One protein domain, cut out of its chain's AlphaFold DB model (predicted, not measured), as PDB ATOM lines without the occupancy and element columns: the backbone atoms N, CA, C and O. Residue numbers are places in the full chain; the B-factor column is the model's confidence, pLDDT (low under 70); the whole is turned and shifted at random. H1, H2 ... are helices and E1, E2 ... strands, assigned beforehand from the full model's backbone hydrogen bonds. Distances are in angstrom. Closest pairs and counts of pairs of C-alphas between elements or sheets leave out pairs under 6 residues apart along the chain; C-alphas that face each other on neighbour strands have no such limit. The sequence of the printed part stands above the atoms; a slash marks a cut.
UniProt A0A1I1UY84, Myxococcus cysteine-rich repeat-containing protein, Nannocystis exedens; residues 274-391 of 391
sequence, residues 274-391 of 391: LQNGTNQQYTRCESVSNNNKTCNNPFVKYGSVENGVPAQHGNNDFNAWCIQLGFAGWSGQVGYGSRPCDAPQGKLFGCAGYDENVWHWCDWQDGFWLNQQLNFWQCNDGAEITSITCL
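What this domain is: This is residues 274 to 391 of the 391 residues of the protein "Myxococcus cysteine-rich repeat-containing protein" of Nannocystis exedens (UniProt A0A1I1UY84). One strongly twisted sheet of seven strands folds into a V where its long hairpin E1 and E2 bends; E3, E5 and E6 continue one arm, E7 and E4 the other, and the short helix H1 sits between the arms, mostly by E7 and E4. A long loop, residues 364 to 384, runs round the outside. The 118 printed residues, under half of them in named elements, run E1 E2 E3 H1 E4 E5 E6 E7: mostly strand, in a branched, mixed sheet. The whole is compact, radius of gyration of the C-alphas 12.8 A, spanning 34 by 30 by 26 A.

How they stand to each other: E1, residues 281 to 289, bends by 73 degrees at 286; E2, residues 294 to 302, bends by 78 degrees at 297. They are antiparallel, with N 284 and O 299 2.9 A apart. On the other side of E2 lie E3, residues 305 to 310, antiparallel with N 300 and O 308 at 2.8 A, and E7, residues 385 to 390, antiparallel with N 295 and O 388 at 2.8 A. E1, E2 and E3 form a meander, each strand the antiparallel neighbour of the one before. E5, residues 346 to 351, is parallel to E3, with N 309 and O 346 at 2.8 A. Edge strand E6, residues 360 to 363, forms a hairpin with E5, N 362 and O 349 at 2.8 A. Edge strand E4, residues 332 to 336, is antiparallel to E7, N 333 and O 389 at 2.9 A. H1, residues 318 to 324, is on the sheet; its closest C-alphas to E4 are Phe 318 and Gly 332, 5.1 A. Every O i to N i+4 pair in H1 is within hydrogen-bond range.

Where its parts are: E1 starts at C-alpha 281 (192.976, 184.346, 162.526) and measures 22.5 A; E2 measures 21.6 A. E7 ends at C-alpha 390 (191.222, 189.739, 179.845).

The domain as a whole: The farthest C-alphas, Asn 291 and Asp 366, are 36.2 A apart. The printed part has no cut; the E6 to E7 link is long. Residues 328 to 332 and 377 have pLDDT under 70.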
ATOM      1  N   LEU A 274     192.690 191.173 164.255       85.81
ATOM      2  CA  LEU A 274     193.723 190.181 163.949       85.81
ATOM      3  C   LEU A 274     194.346 189.678 165.255       85.81
ATOM      4  O   LEU A 274     194.811 190.481 166.054       85.81
ATOM      5  N   GLN A 275     194.363 188.363 165.455       87.69
ATOM      6  CA  GLN A 275     195.072 187.734 166.563       87.69
ATOM      7  C   GLN A 275     196.567 187.729 166.247       87.69
ATOM      8  O   GLN A 275     196.999 187.098 165.275       87.69
ATOM      9  N   ASN A 276     197.351 188.455 167.042       81.69
ATOM     10  CA  ASN A 276     198.779 188.606 166.791       81.69
ATOM     11  C   ASN A 276     199.498 187.246 166.825       81.69
ATOM     12  O   ASN A 276     199.196 186.393 167.654       81.69
ATOM     13  N   GLY A 277     200.450 187.032 165.915       81.62
ATOM     14  CA  GLY A 277     201.222 185.787 165.840       81.62
ATOM     15  C   GLY A 277     200.505 184.586 165.212       81.62
ATOM     16  O   GLY A 277     201.133 183.538 165.105       81.62
ATOM     17  N   THR A 278     199.251 184.725 164.766       87.19
ATOM     18  CA  THR A 278     198.523 183.690 164.002       87.19
ATOM     19  C   THR A 278     198.589 183.942 162.493       87.19
ATOM     20  O   THR A 278     198.789 185.074 162.036       87.19
ATOM     21  N   ASN A 279     198.342 182.911 161.688       86.31
ATOM     22  CA  ASN A 279     198.273 182.992 160.227       86.31
ATOM     23  C   ASN A 279     196.954 183.612 159.716       86.31
ATOM     24  O   ASN A 279     196.310 183.056 158.839       86.31
ATOM     25  N   GLN A 280     196.578 184.816 160.167       86.31
ATOM     26  CA  GLN A 280     195.329 185.512 159.784       86.31
ATOM     27  C   GLN A 280     194.058 184.951 160.438       86.31
ATOM     28  O   GLN A 280     192.984 184.900 159.819       86.31
ATOM     29  N   GLN A 281     194.154 184.572 161.708       91.19
ATOM     30  CA  GLN A 281     192.976 184.346 162.526       91.19
ATOM     31  C   GLN A 281     192.524 185.663 163.164       91.19
ATOM     32  O   GLN A 281     193.336 186.489 163.576       91.19
ATOM     33  N   TYR A 282     191.215 185.904 163.215       91.06
ATOM     34  CA  TYR A 282     190.664 187.146 163.748       91.06
ATOM     35  C   TYR A 282     189.551 186.879 164.751       91.06
ATOM     36  O   TYR A 282     188.764 185.958 164.569       91.06
ATOM     37  N   THR A 283     189.414 187.737 165.758       91.06
ATOM     38  CA  THR A 283     188.318 187.711 166.738       91.06
ATOM     39  C   THR A 283     187.428 188.937 166.596       91.06
ATOM     40  O   THR A 283     187.908 190.047 166.388       91.06
ATOM     41  N   ARG A 284     186.120 188.755 166.752       90.00
ATOM     42  CA  ARG A 284     185.162 189.839 167.005       90.00
ATOM     43  C   ARG A 284     184.280 189.468 168.189       90.00
ATOM     44  O   ARG A 284     184.139 188.294 168.515       90.00
ATOM     45  N   CYS A 285     183.627 190.453 168.774       88.88
ATOM     46  CA  CYS A 285     182.683 190.289 169.868       88.88
ATOM     47  C   CYS A 285     181.325 190.827 169.436       88.88
ATOM     48  O   CYS A 285     181.238 191.818 168.715       88.88
ATOM     49  N   GLU A 286     180.247 190.209 169.899       90.00
ATOM     50  CA  GLU A 286     178.909 190.765 169.680       90.00
ATOM     51  C   GLU A 286     178.727 192.083 170.444       90.00
ATOM     52  O   GLU A 286     178.131 193.037 169.949       90.00
ATOM     53  N   SER A 287     179.277 192.148 171.656       87.44
ATOM     54  CA  SER A 287     179.371 193.376 172.440       87.44
ATOM     55  C   SER A 287     180.636 193.377 173.289       87.44
ATOM     56  O   SER A 287     181.241 192.332 173.529       87.44
ATOM     57  N   VAL A 288     181.023 194.555 173.764       84.25
ATOM     58  CA  VAL A 288     182.064 194.700 174.782       84.25
ATOM     59  C   VAL A 288     181.474 195.277 176.054       84.25
ATOM     60  O   VAL A 288     180.532 196.069 176.020       84.25
ATOM     61  N   SER A 289     182.011 194.852 177.189       85.19
ATOM     62  CA  SER A 289     181.624 195.349 178.509       85.19
ATOM     63  C   SER A 289     182.847 195.452 179.419       85.19
ATOM     64  O   SER A 289     183.968 195.201 178.973       85.19
ATOM     65  N   ASN A 290     182.639 195.868 180.672       79.69
ATOM     66  CA  ASN A 290     183.704 196.007 181.667       79.69
ATOM     67  C   ASN A 290     184.863 196.894 181.172       79.69
ATOM     68  O   ASN A 290     186.008 196.460 181.104       79.69
ATOM     69  N   ASN A 291     184.545 198.120 180.740       76.62
ATOM     70  CA  ASN A 291     185.518 199.067 180.180       76.62
ATOM     71  C   ASN A 291     186.369 198.462 179.045       76.62
ATOM     72  O   ASN A 291     187.585 198.604 179.028       76.62
ATOM     73  N   ASN A 292     185.718 197.770 178.103       76.44
ATOM     74  CA  ASN A 292     186.333 197.111 176.941       76.44
ATOM     75  C   ASN A 292     187.285 195.943 177.264       76.44
ATOM     76  O   ASN A 292     187.979 195.471 176.368       76.44
ATOM     77  N   LYS A 293     187.280 195.437 178.504       79.25
ATOM     78  CA  LYS A 293     188.053 194.250 178.903       79.25
ATOM     79  C   LYS A 293     187.326 192.932 178.657       79.25
ATOM     80  O   LYS A 293     187.962 191.885 178.580       79.25
ATOM     81  N   THR A 294     185.996 192.968 178.557       85.88
ATOM     82  CA  THR A 294     185.179 191.767 178.358       85.88
ATOM     83  C   THR A 294     184.613 191.729 176.948       85.88
ATOM     84  O   THR A 294     183.773 192.557 176.589       85.88
ATOM     85  N   CYS A 295     185.023 190.722 176.182       88.19
ATOM     86  CA  CYS A 295     184.426 190.342 174.912       88.19
ATOM     87  C   CYS A 295     183.216 189.446 175.176       88.19
ATOM     88  O   CYS A 295     183.370 188.298 175.593       88.19
ATOM     89  N   ASN A 296     182.010 189.960 174.949       91.19
ATOM     90  CA  ASN A 296     180.797 189.161 175.055       91.19
ATOM     91  C   ASN A 296     180.521 188.483 173.723       91.19
ATOM     92  O   ASN A 296     180.550 189.120 172.664       91.19
ATOM     93  N   ASN A 297     180.174 187.207 173.805       93.00
ATOM     94  CA  ASN A 297     179.791 186.385 172.678       93.00
ATOM     95  C   ASN A 297     180.835 186.435 171.539       93.00
ATOM     96  O   ASN A 297     180.509 186.857 170.425       93.00
ATOM     97  N   PRO A 298     182.093 186.024 171.801       92.75
ATOM     98  CA  PRO A 298     183.149 186.043 170.799       92.75
ATOM     99  C   PRO A 298     182.789 185.192 169.579       92.75
ATOM    100  O   PRO A 298     182.133 184.150 169.698       92.75
ATOM    101  N   PHE A 299     183.267 185.643 168.423       93.00
ATOM    102  CA  PHE A 299     183.348 184.891 167.180       93.00
ATOM    103  C   PHE A 299     184.775 184.961 166.658       93.00
ATOM    104  O   PHE A 299     185.447 185.984 166.801       93.00
ATOM    105  N   VAL A 300     185.196 183.904 165.983       94.00
ATOM    106  CA  VAL A 300     186.480 183.838 165.295       94.00
ATOM    107  C   VAL A 300     186.214 183.725 163.795       94.00
ATOM    108  O   VAL A 300     185.199 183.164 163.365       94.00
ATOM    109  N   LYS A 301     187.123 184.257 162.983       92.56
ATOM    110  CA  LYS A 301     187.216 183.939 161.557       92.56
ATOM    111  C   LYS A 301     188.638 183.554 161.189       92.56
ATOM    112  O   LYS A 301     189.586 184.015 161.824       92.56
ATOM    113  N   TYR A 302     188.763 182.811 160.103       91.19
ATOM    114  CA  TYR A 302     190.035 182.476 159.490       91.19
ATOM    115  C   TYR A 302     190.001 182.936 158.033       91.19
ATOM    116  O   TYR A 302     189.207 182.440 157.229       91.19
ATOM    117  N   GLY A 303     190.806 183.947 157.690       83.88
ATOM    118  CA  GLY A 303     190.763 184.566 156.362       83.88
ATOM    119  C   GLY A 303     189.368 185.116 156.009       83.88
ATOM    120  O   GLY A 303     188.916 186.111 156.586       83.88
ATOM    121  N   SER A 304     188.692 184.485 155.042       85.25
ATOM    122  CA  SER A 304     187.334 184.839 154.589       85.25
ATOM    123  C   SER A 304     186.212 184.003 155.218       85.25
ATOM    124  O   SER A 304     185.040 184.322 155.009       85.25
ATOM    125  N   VAL A 305     186.540 182.948 155.971       88.75
ATOM    126  CA  VAL A 305     185.547 182.057 156.583       88.75
ATOM    127  C   VAL A 305     185.235 182.542 157.987       88.75
ATOM    128  O   VAL A 305     186.111 182.584 158.842       88.75
ATOM    129  N   GLU A 306     183.979 182.914 158.217       90.56
ATOM    130  CA  GLU A 306     183.527 183.578 159.438       90.56
ATOM    131  C   GLU A 306     182.645 182.695 160.325       90.56
ATOM    132  O   GLU A 306     182.145 181.654 159.907       90.56
ATOM    133  N   ASN A 307     182.354 183.214 161.520       90.06
ATOM    134  CA  ASN A 307     181.358 182.703 162.463       90.06
ATOM    135  C   ASN A 307     181.755 181.416 163.204       90.06
ATOM    136  O   ASN A 307     180.887 180.670 163.652       90.06
ATOM    137  N   GLY A 308     183.051 181.187 163.405       93.94
ATOM    138  CA  GLY A 308     183.501 180.183 164.359       93.94
ATOM    139  C   GLY A 308     183.190 180.605 165.795       93.94
ATOM    140  O   GLY A 308     183.341 181.775 166.151       93.94
ATOM    141  N   VAL A 309     182.725 179.666 166.612       94.88
ATOM    142  CA  VAL A 309     182.275 179.882 167.989       94.88
ATOM    143  C   VAL A 309     183.194 179.108 168.934       94.88
ATOM    144  O   VAL A 309     183.098 177.880 169.008       94.88
ATOM    145  N   PRO A 310     184.086 179.804 169.657       95.19
ATOM    146  CA  PRO A 310     184.920 179.205 170.692       95.19
ATOM    147  C   PRO A 310     184.087 178.471 171.740       95.19
ATOM    148  O   PRO A 310     183.091 179.005 172.233       95.19
ATOM    149  N   ALA A 311     184.501 177.262 172.107       94.81
ATOM    150  CA  ALA A 311     183.843 176.453 173.124       94.81
ATOM    151  C   ALA A 311     184.847 175.874 174.127       94.81
ATOM    152  O   ALA A 311     186.057 175.856 173.895       94.81
ATOM    153  N   GLN A 312     184.340 175.423 175.272       94.56
ATOM    154  CA  GLN A 312     185.125 174.847 176.353       94.56
ATOM    155  C   GLN A 312     185.856 173.591 175.887       94.56
ATOM    156  O   GLN A 312     185.233 172.609 175.495       94.56
ATOM    157  N   HIS A 313     187.179 173.597 176.002       94.12
ATOM    158  CA  HIS A 313     188.012 172.450 175.681       94.12
ATOM    159  C   HIS A 313     189.283 172.458 176.538       94.12
ATOM    160  O   HIS A 313     189.746 173.517 176.960       94.12
ATOM    161  N   GLY A 314     189.860 171.279 176.796       95.00
ATOM    162  CA  GLY A 314     191.044 171.137 177.658       95.00
ATOM    163  C   GLY A 314     192.322 171.771 177.098       95.00
ATOM    164  O   GLY A 314     193.237 172.057 177.858       95.00
ATOM    165  N   ASN A 315     192.362 172.020 175.789       95.06
ATOM    166  CA  ASN A 315     193.495 172.646 175.095       95.06
ATOM    167  C   ASN A 315     193.333 174.169 174.914       95.06
ATOM    168  O   ASN A 315     194.140 174.802 174.231       95.06
ATOM    169  N   ASN A 316     192.275 174.766 175.468       94.69
ATOM    170  CA  ASN A 316     192.116 176.212 175.411       94.69
ATOM    171  C   ASN A 316     193.189 176.878 176.274       94.69
ATOM    172  O   ASN A 316     193.276 176.605 177.470       94.69
ATOM    173  N   ASP A 317     193.951 177.788 175.678       92.75
ATOM    174  CA  ASP A 317     194.887 178.650 176.382       92.75
ATOM    175  C   ASP A 317     194.340 180.077 176.354       92.75
ATOM    176  O   ASP A 317     194.526 180.844 175.409       92.75
ATOM    177  N   PHE A 318     193.581 180.421 177.391       90.81
ATOM    178  CA  PHE A 318     192.952 181.736 177.488       90.81
ATOM    179  C   PHE A 318     193.961 182.856 177.737       90.81
ATOM    180  O   PHE A 318     193.675 184.002 177.400       90.81
ATOM    181  N   ASN A 319     195.132 182.528 178.283       86.19
ATOM    182  CA  ASN A 319     196.200 183.498 178.475       86.19
ATOM    183  C   ASN A 319     196.832 183.824 177.124       86.19
ATOM    184  O   ASN A 319     196.911 184.996 176.765       86.19
ATOM    185  N   ALA A 320     197.161 182.800 176.331       87.00
ATOM    186  CA  ALA A 320     197.605 182.990 174.955       87.00
ATOM    187  C   ALA A 320     196.565 183.769 174.138       87.00
ATOM    188  O   ALA A 320     196.928 184.713 173.442       87.00
ATOM    189  N   TRP A 321     195.271 183.455 174.274       89.25
ATOM    190  CA  TRP A 321     194.229 184.203 173.568       89.25
ATOM    191  C   TRP A 321     194.174 185.677 173.982       89.25
ATOM    192  O   TRP A 321     194.096 186.546 173.118       89.25
ATOM    193  N   CYS A 322     194.240 185.983 175.281       84.56
ATOM    194  CA  CYS A 322     194.264 187.366 175.758       84.56
ATOM    195  C   CYS A 322     195.486 188.132 175.231       84.56
ATOM    196  O   CYS A 322     195.327 189.250 174.737       84.56
ATOM    197  N   ILE A 323     196.665 187.506 175.225       79.50
ATOM    198  CA  ILE A 323     197.887 188.083 174.648       79.50
ATOM    199  C   ILE A 323     197.709 188.345 173.144       79.50
ATOM    200  O   ILE A 323     198.013 189.433 172.661       79.50
ATOM    201  N   GLN A 324     197.147 187.392 172.393       82.19
ATOM    202  CA  GLN A 324     196.875 187.549 170.957       82.19
ATOM    203  C   GLN A 324     195.907 188.690 170.638       82.19
ATOM    204  O   GLN A 324     195.981 189.274 169.557       82.19
ATOM    205  N   LEU A 325     194.991 188.994 171.559       79.75
ATOM    206  CA  LEU A 325     194.056 190.114 171.463       79.75
ATOM    207  C   LEU A 325     194.673 191.457 171.902       79.75
ATOM    208  O   LEU A 325     193.982 192.478 171.864       79.75
ATOM    209  N   GLY A 326     195.952 191.465 172.291       72.19
ATOM    210  CA  GLY A 326     196.689 192.657 172.709       72.19
ATOM    211  C   GLY A 326     196.442 193.061 174.163       72.19
ATOM    212  O   GLY A 326     196.530 194.242 174.481       72.19
ATOM    213  N   PHE A 327     196.078 192.117 175.038       70.50
ATOM    214  CA  PHE A 327     195.997 192.364 176.478       70.50
ATOM    215  C   PHE A 327     197.268 191.869 177.175       70.50
ATOM    216  O   PHE A 327     197.664 190.721 176.995       70.50
ATOM    217  N   ALA A 328     197.836 192.697 178.055       56.91
ATOM    218  CA  ALA A 328     198.968 192.335 178.921       56.91
ATOM    219  C   ALA A 328     198.594 191.352 180.062       56.91
ATOM    220  O   ALA A 328     199.444 190.915 180.835       56.91
ATOM    221  N   GLY A 329     197.305 191.024 180.195       57.84
ATOM    222  CA  GLY A 329     196.736 190.251 181.295       57.84
ATOM    223  C   GLY A 329     196.916 188.734 181.203       57.84
ATOM    224  O   GLY A 329     196.703 188.130 180.156       57.84
ATOM    225  N   TRP A 330     197.181 188.096 182.350       57.12
ATOM    226  CA  TRP A 330     197.406 186.644 182.492       57.12
ATOM    227  C   TRP A 330     196.186 185.862 183.004       57.12
ATOM    228  O   TRP A 330     196.330 184.754 183.526       57.12
ATOM    229  N   SER A 331     194.980 186.438 182.929       59.28
ATOM    230  CA  SER A 331     193.768 185.730 183.351       59.28
ATOM    231  C   SER A 331     192.583 186.003 182.434       59.28
ATOM    232  O   SER A 331     191.991 187.080 182.439       59.28
ATOM    233  N   GLY A 332     192.222 184.981 181.657       63.25
ATOM    234  CA  GLY A 332     190.933 184.908 180.987       63.25
ATOM    235  C   GLY A 332     189.864 184.437 181.970       63.25
ATOM    236  O   GLY A 332     189.786 183.247 182.275       63.25
ATOM    237  N   GLN A 333     189.014 185.337 182.468       86.69
ATOM    238  CA  GLN A 333     187.766 184.902 183.106       86.69
ATOM    239  C   GLN A 333     186.760 184.572 182.006       86.69
ATOM    240  O   GLN A 333     186.312 185.468 181.286       86.69
ATOM    241  N   VAL A 334     186.425 183.291 181.869       92.94
ATOM    242  CA  VAL A 334     185.601 182.788 180.764       92.94
ATOM    243  C   VAL A 334     184.210 182.416 181.262       92.94
ATOM    244  O   VAL A 334     184.058 181.623 182.192       92.94
ATOM    245  N   GLY A 335     183.194 182.998 180.633       95.00
ATOM    246  CA  GLY A 335     181.805 182.586 180.770       95.00
ATOM    247  C   GLY A 335     181.456 181.520 179.739       95.00
ATOM    248  O   GLY A 335     181.884 181.601 178.587       95.00
ATOM    249  N   TYR A 336     180.638 180.552 180.143       95.94
ATOM    250  CA  TYR A 336     180.097 179.518 179.264       95.94
ATOM    251  C   TYR A 336     178.572 179.560 179.268       95.94
ATOM    252  O   TYR A 336     177.951 180.038 180.223       95.94
ATOM    253  N   GLY A 337     177.958 179.073 178.201       94.75
ATOM    254  CA  GLY A 337     176.515 178.915 178.118       94.75
ATOM    255  C   GLY A 337     176.059 178.600 176.704       94.75
ATOM    256  O   GLY A 337     176.834 178.661 175.761       94.75
ATOM    257  N   SER A 338     174.780 178.262 176.561       91.75
ATOM    258  CA  SER A 338     174.238 177.846 175.270       91.75
ATOM    259  C   SER A 338     174.229 179.012 174.283       91.75
ATOM    260  O   SER A 338     173.562 180.026 174.515       91.75
ATOM    261  N   ARG A 339     174.933 178.847 173.162       89.94
ATOM    262  CA  ARG A 339     174.904 179.770 172.021       89.94
ATOM    263  C   ARG A 339     174.795 178.987 170.714       89.94
ATOM    264  O   ARG A 339     175.390 177.912 170.627       89.94
ATOM    265  N   PRO A 340     174.118 179.542 169.691       86.88
ATOM    266  CA  PRO A 340     174.165 178.975 168.354       86.88
ATOM    267  C   PRO A 340     175.616 178.824 167.905       86.88
ATOM    268  O   PRO A 340     176.404 179.764 168.033       86.88
ATOM    269  N   CYS A 341     175.947 177.632 167.414       83.12
ATOM    270  CA  CYS A 341     177.135 177.383 166.605       83.12
ATOM    271  C   CYS A 341     176.849 176.463 165.410       83.12
ATOM    272  O   CYS A 341     177.773 175.971 164.769       83.12
ATOM    273  N   ASP A 342     175.569 176.222 165.107       81.19
ATOM    274  CA  ASP A 342     175.147 175.448 163.942       81.19
ATOM    275  C   ASP A 342     175.330 176.256 162.645       81.19
ATOM    276  O   ASP A 342     175.350 177.490 162.659       81.19
ATOM    277  N   ALA A 343     175.405 175.566 161.502       73.12
ATOM    278  CA  ALA A 343     175.636 176.183 160.195       73.12
ATOM    279  C   ALA A 343     174.764 177.446 159.967       73.12
ATOM    280  O   ALA A 343     173.543 177.396 160.150       73.12
ATOM    281  N   PRO A 344     175.355 178.581 159.541       76.31
ATOM    282  CA  PRO A 344     176.695 178.726 158.957       76.31
ATOM    283  C   PRO A 344     177.827 178.964 159.975       76.31
ATOM    284  O   PRO A 344     178.922 179.342 159.569       76.31
ATOM    285  N   GLN A 345     177.564 178.813 161.275       85.12
ATOM    286  CA  GLN A 345     178.598 178.813 162.311       85.12
ATOM    287  C   GLN A 345     179.238 177.425 162.443       85.12
ATOM    288  O   GLN A 345     178.760 176.449 161.860       85.12
ATOM    289  N   GLY A 346     180.312 177.349 163.223       89.25
ATOM    290  CA  GLY A 346     180.898 176.081 163.645       89.25
ATOM    291  C   GLY A 346     181.594 176.203 164.989       89.25
ATOM    292  O   GLY A 346     182.002 177.291 165.396       89.25
ATOM    293  N   LYS A 347     181.693 175.084 165.701       93.25
ATOM    294  CA  LYS A 347     182.293 175.009 167.034       93.25
ATOM    295  C   LYS A 347     183.816 174.987 166.917       93.25
ATOM    296  O   LYS A 347     184.350 174.331 166.029       93.25
ATOM    297  N   LEU A 348     184.505 175.690 167.812       95.00
ATOM    298  CA  LEU A 348     185.964 175.792 167.811       95.00
ATOM    299  C   LEU A 348     186.572 175.375 169.148       95.00
ATOM    300  O   LEU A 348     185.954 175.541 170.203       95.00
ATOM    301  N   PHE A 349     187.818 174.910 169.102       94.94
ATOM    302  CA  PHE A 349     188.635 174.627 170.283       94.94
ATOM    303  C   PHE A 349     190.067 175.143 170.113       94.94
ATOM    304  O   PHE A 349     190.534 175.312 168.992       94.94
ATOM    305  N   GLY A 350     190.770 175.390 171.220       95.19
ATOM    306  CA  GLY A 350     192.179 175.781 171.197       95.19
ATOM    307  C   GLY A 350     193.100 174.618 170.822       95.19
ATOM    308  O   GLY A 350     192.917 173.492 171.283       95.19
ATOM    309  N   CYS A 351     194.111 174.876 170.006       94.94
ATOM    310  CA  CYS A 351     195.059 173.884 169.498       94.94
ATOM    311  C   CYS A 351     196.415 174.552 169.213       94.94
ATOM    312  O   CYS A 351     196.495 175.770 169.123       94.94
ATOM    313  N   ALA A 352     197.486 173.765 169.066       92.38
ATOM    314  CA  ALA A 352     198.831 174.254 168.718       92.38
ATOM    315  C   ALA A 352     199.491 173.407 167.606       92.38
ATOM    316  O   ALA A 352     200.694 173.153 167.618       92.38
ATOM    317  N   GLY A 353     198.674 172.900 166.683       90.31
ATOM    318  CA  GLY A 353     199.069 172.080 165.534       90.31
ATOM    319  C   GLY A 353     198.007 172.184 164.438       90.31
ATOM    320  O   GLY A 353     197.193 173.093 164.482       90.31
ATOM    321  N   TYR A 354     197.943 171.231 163.508       92.69
ATOM    322  CA  TYR A 354     197.018 171.271 162.361       92.69
ATOM    323  C   TYR A 354     197.395 172.343 161.331       92.69
ATOM    324  O   TYR A 354     198.329 172.115 160.557       92.69
ATOM    325  N   ASP A 355     196.692 173.477 161.308       89.00
ATOM    326  CA  ASP A 355     196.901 174.554 160.336       89.00
ATOM    327  C   ASP A 355     198.189 175.345 160.609       89.00
ATOM    328  O   ASP A 355     198.840 175.829 159.679       89.00
ATOM    329  N   GLU A 356     198.591 175.462 161.879       89.56
ATOM    330  CA  GLU A 356     199.798 176.179 162.294       89.56
ATOM    331  C   GLU A 356     200.377 175.659 163.621       89.56
ATOM    332  O   GLU A 356     199.700 175.016 164.417       89.56
ATOM    333  N   ASN A 357     201.665 175.928 163.867       90.31
ATOM    334  CA  ASN A 357     202.397 175.449 165.054       90.31
ATOM    335  C   ASN A 357     202.402 176.457 166.222       90.31
ATOM    336  O   ASN A 357     203.230 176.359 167.127       90.31
ATOM    337  N   VAL A 358     201.522 177.454 166.180       90.31
ATOM    338  CA  VAL A 358     201.277 178.415 167.265       90.31
ATOM    339  C   VAL A 358     199.906 178.134 167.866       90.31
ATOM    340  O   VAL A 358     199.076 177.498 167.218       90.31
ATOM    341  N   TRP A 359     199.647 178.573 169.100       93.06
ATOM    342  CA  TRP A 359     198.312 178.396 169.673       93.06
ATOM    343  C   TRP A 359     197.273 179.200 168.873       93.06
ATOM    344  O   TRP A 359     197.512 180.363 168.566       93.06
ATOM    345  N   HIS A 360     196.145 178.594 168.511       93.75
ATOM    346  CA  HIS A 360     195.053 179.225 167.758       93.75
ATOM    347  C   HIS A 360     193.745 178.444 167.952       93.75
ATOM    348  O   HIS A 360     193.712 177.404 168.617       93.75
ATOM    349  N   TRP A 361     192.651 178.939 167.372       95.19
ATOM    350  CA  TRP A 361     191.375 178.232 167.319       95.19
ATOM    351  C   TRP A 361     191.276 177.323 166.091       95.19
ATOM    352  O   TRP A 361     191.377 177.788 164.957       95.19
ATOM    353  N   CYS A 362     190.996 176.051 166.332       94.50
ATOM    354  CA  CYS A 362     190.787 175.012 165.333       94.50
ATOM    355  C   CYS A 362     189.304 174.638 165.198       94.50
ATOM    356  O   CYS A 362     188.536 174.761 166.159       94.50
ATOM    357  N   ASP A 363     188.925 174.103 164.033       93.94
ATOM    358  CA  ASP A 363     187.634 173.431 163.832       93.94
ATOM    359  C   ASP A 363     187.509 172.219 164.761       93.94
ATOM    360  O   ASP A 363     188.352 171.328 164.730       93.94
ATOM    361  N   TRP A 364     186.439 172.156 165.554       92.94
ATOM    362  CA  TRP A 364     186.155 171.059 166.481       92.94
ATOM    363  C   TRP A 364     186.177 169.662 165.861       92.94
ATOM    364  O   TRP A 364     186.520 168.696 166.548       92.94
ATOM    365  N   GLN A 365     185.773 169.516 164.600       90.75
ATOM    366  CA  GLN A 365     185.575 168.193 164.019       90.75
ATOM    367  C   GLN A 365     186.880 167.524 163.574       90.75
ATOM    368  O   GLN A 365     187.035 166.313 163.752       90.75
ATOM    369  N   ASP A 366     187.794 168.280 162.974       90.69
ATOM    370  CA  ASP A 366     189.002 167.736 162.344       90.69
ATOM    371  C   ASP A 366     190.283 168.528 162.638       90.69
ATOM    372  O   ASP A 366     191.377 168.038 162.352       90.69
ATOM    373  N   GLY A 367     190.164 169.695 163.266       92.62
ATOM    374  CA  GLY A 367     191.276 170.575 163.584       92.62
ATOM    375  C   GLY A 367     191.690 171.522 162.454       92.62
ATOM    376  O   GLY A 367     192.538 172.369 162.700       92.62
ATOM    377  N   PHE A 368     191.124 171.413 161.246       91.81
ATOM    378  CA  PHE A 368     191.564 172.171 160.070       91.81
ATOM    379  C   PHE A 368     190.486 173.140 159.593       91.81
ATOM    380  O   PHE A 368     189.381 172.754 159.233       91.81
ATOM    381  N   TRP A 369     190.831 174.418 159.519       90.19
ATOM    382  CA  TRP A 369     189.906 175.484 159.156       90.19
ATOM    383  C   TRP A 369     190.516 176.558 158.245       90.19
ATOM    384  O   TRP A 369     189.775 177.289 157.582       90.19
ATOM    385  N   LEU A 370     191.846 176.657 158.144       87.12
ATOM    386  CA  LEU A 370     192.523 177.641 157.292       87.12
ATOM    387  C   LEU A 370     191.969 177.621 155.853       87.12
ATOM    388  O   LEU A 370     192.251 176.724 155.058       87.12
ATOM    389  N   ASN A 371     191.207 178.664 155.503       77.88
ATOM    390  CA  ASN A 371     190.532 178.832 154.209       77.88
ATOM    391  C   ASN A 371     189.537 177.706 153.836       77.88
ATOM    392  O   ASN A 371     189.304 177.461 152.649       77.88
ATOM    393  N   GLN A 372     188.935 177.034 154.821       86.56
ATOM    394  CA  GLN A 372     187.958 175.949 154.640       86.56
ATOM    395  C   GLN A 372     186.669 176.235 155.417       86.56
ATOM    396  O   GLN A 372     186.662 177.049 156.333       86.56
ATOM    397  N   GLN A 373     185.547 175.617 155.035       87.12
ATOM    398  CA  GLN A 373     184.303 175.753 155.805       87.12
ATOM    399  C   GLN A 373     184.428 175.056 157.159       87.12
ATOM    400  O   GLN A 373     185.170 174.091 157.276       87.12
ATOM    401  N   LEU A 374     183.678 175.543 158.148       88.19
ATOM    402  CA  LEU A 374     183.591 174.884 159.443       88.19
ATOM    403  C   LEU A 374     182.691 173.657 159.363       88.19
ATOM    404  O   LEU A 374     181.562 173.721 158.856       88.19
ATOM    405  N   ASN A 375     183.186 172.565 159.920       81.19
ATOM    406  CA  ASN A 375     182.517 171.290 159.972       81.19
ATOM    407  C   ASN A 375     181.695 171.204 161.270       81.19
ATOM    408  O   ASN A 375     182.074 171.662 162.347       81.19
ATOM    409  N   PHE A 376     180.465 170.710 161.142       72.31
ATOM    410  CA  PHE A 376     179.467 170.806 162.202       72.31
ATOM    411  C   PHE A 376     179.579 169.658 163.213       72.31
ATOM    412  O   PHE A 376     179.395 168.492 162.860       72.31
ATOM    413  N   TRP A 377     179.726 169.995 164.498       67.44
ATOM    414  CA  TRP A 377     179.623 169.044 165.604       67.44
ATOM    415  C   TRP A 377     178.820 169.633 166.768       67.44
ATOM    416  O   TRP A 377     179.172 170.694 167.266       67.44
ATOM    417  N   GLN A 378     177.761 168.930 167.195       78.62
ATOM    418  CA  GLN A 378     176.969 169.135 168.427       78.62
ATOM    419  C   GLN A 378     177.106 170.521 169.098       78.62
ATOM    420  O   GLN A 378     177.993 170.753 169.925       78.62
ATOM    421  N   CYS A 379     176.168 171.405 168.764       83.19
ATOM    422  CA  CYS A 379     176.112 172.790 169.222       83.19
ATOM    423  C   CYS A 379     174.984 173.052 170.223       83.19
ATOM    424  O   CYS A 379     174.028 172.277 170.323       83.19
ATOM    425  N   ASN A 380     175.066 174.197 170.904       85.25
ATOM    426  CA  ASN A 380     174.145 174.652 171.948       85.25
ATOM    427  C   ASN A 380     174.137 173.744 173.187       85.25
ATOM    428  O   ASN A 380     173.120 173.634 173.878       85.25
ATOM    429  N   ASP A 381     175.257 173.085 173.473       89.94
ATOM    430  CA  ASP A 381     175.385 172.161 174.604       89.94
ATOM    431  C   ASP A 381     175.765 172.864 175.915       89.94
ATOM    432  O   ASP A 381     175.838 172.223 176.964       89.94
ATOM    433  N   GLY A 382     175.950 174.187 175.875       92.19
ATOM    434  CA  GLY A 382     176.316 174.987 177.038       92.19
ATOM    435  C   GLY A 382     177.822 175.136 177.225       92.19
ATOM    436  O   GLY A 382     178.235 175.837 178.147       92.19
ATOM    437  N   ALA A 383     178.629 174.513 176.363       93.62
ATOM    438  CA  ALA A 383     180.077 174.665 176.368       93.62
ATOM    439  C   ALA A 383     180.540 175.892 175.571       93.62
ATOM    440  O   ALA A 383     181.722 176.225 175.615       93.62
ATOM    441  N   GLU A 384     179.663 176.565 174.824       94.56
ATOM    442  CA  GLU A 384     180.053 177.731 174.037       94.56
ATOM    443  C   GLU A 384     180.486 178.890 174.946       94.56
ATOM    444  O   GLU A 384     179.867 179.183 175.971       94.56
ATOM    445  N   ILE A 385     181.569 179.567 174.568       95.38
ATOM    446  CA  ILE A 385     182.092 180.703 175.321       95.38
ATOM    447  C   ILE A 385     181.140 181.884 175.128       95.38
ATOM    448  O   ILE A 385     180.939 182.364 174.012       95.38
ATOM    449  N   THR A 386     180.542 182.363 176.214       95.75
ATOM    450  CA  THR A 386     179.622 183.514 176.236       95.75
ATOM    451  C   THR A 386     180.326 184.808 176.602       95.75
ATOM    452  O   THR A 386     179.866 185.889 176.236       95.75
ATOM    453  N   SER A 387     181.471 184.729 177.271       93.06
ATOM    454  CA  SER A 387     182.324 185.884 177.501       93.06
ATOM    455  C   SER A 387     183.761 185.469 177.760       93.06
ATOM    456  O   SER A 387     184.024 184.390 178.286       93.06
ATOM    457  N   ILE A 388     184.694 186.350 177.425       91.19
ATOM    458  CA  ILE A 388     186.056 186.304 177.947       91.19
ATOM    459  C   ILE A 388     186.429 187.691 178.450       91.19
ATOM    460  O   ILE A 388     186.226 188.684 177.751       91.19
ATOM    461  N   THR A 389     186.939 187.757 179.675       87.94
ATOM    462  CA  THR A 389     187.513 188.971 180.257       87.94
ATOM    463  C   THR A 389     189.011 188.792 180.374       87.94
ATOM    464  O   THR A 389     189.437 187.876 181.070       87.94
ATOM    465  N   CYS A 390     189.771 189.666 179.722       82.88
ATOM    466  CA  CYS A 390     191.222 189.739 179.845       82.88
ATOM    467  C   CYS A 390     191.556 190.853 180.843       82.88
ATOM    468  O   CYS A 390     191.162 192.004 180.626       82.88
ATOM    469  N   LEU A 391     192.164 190.498 181.978       74.12
ATOM    470  CA  LEU A 391     192.319 191.404 183.125       74.12
ATOM    471  C   LEU A 391     193.644 192.142 183.179       74.12
ATOM    472  O   LEU A 391     194.676 191.443 183.117       74.12
TER     473      LEU A 391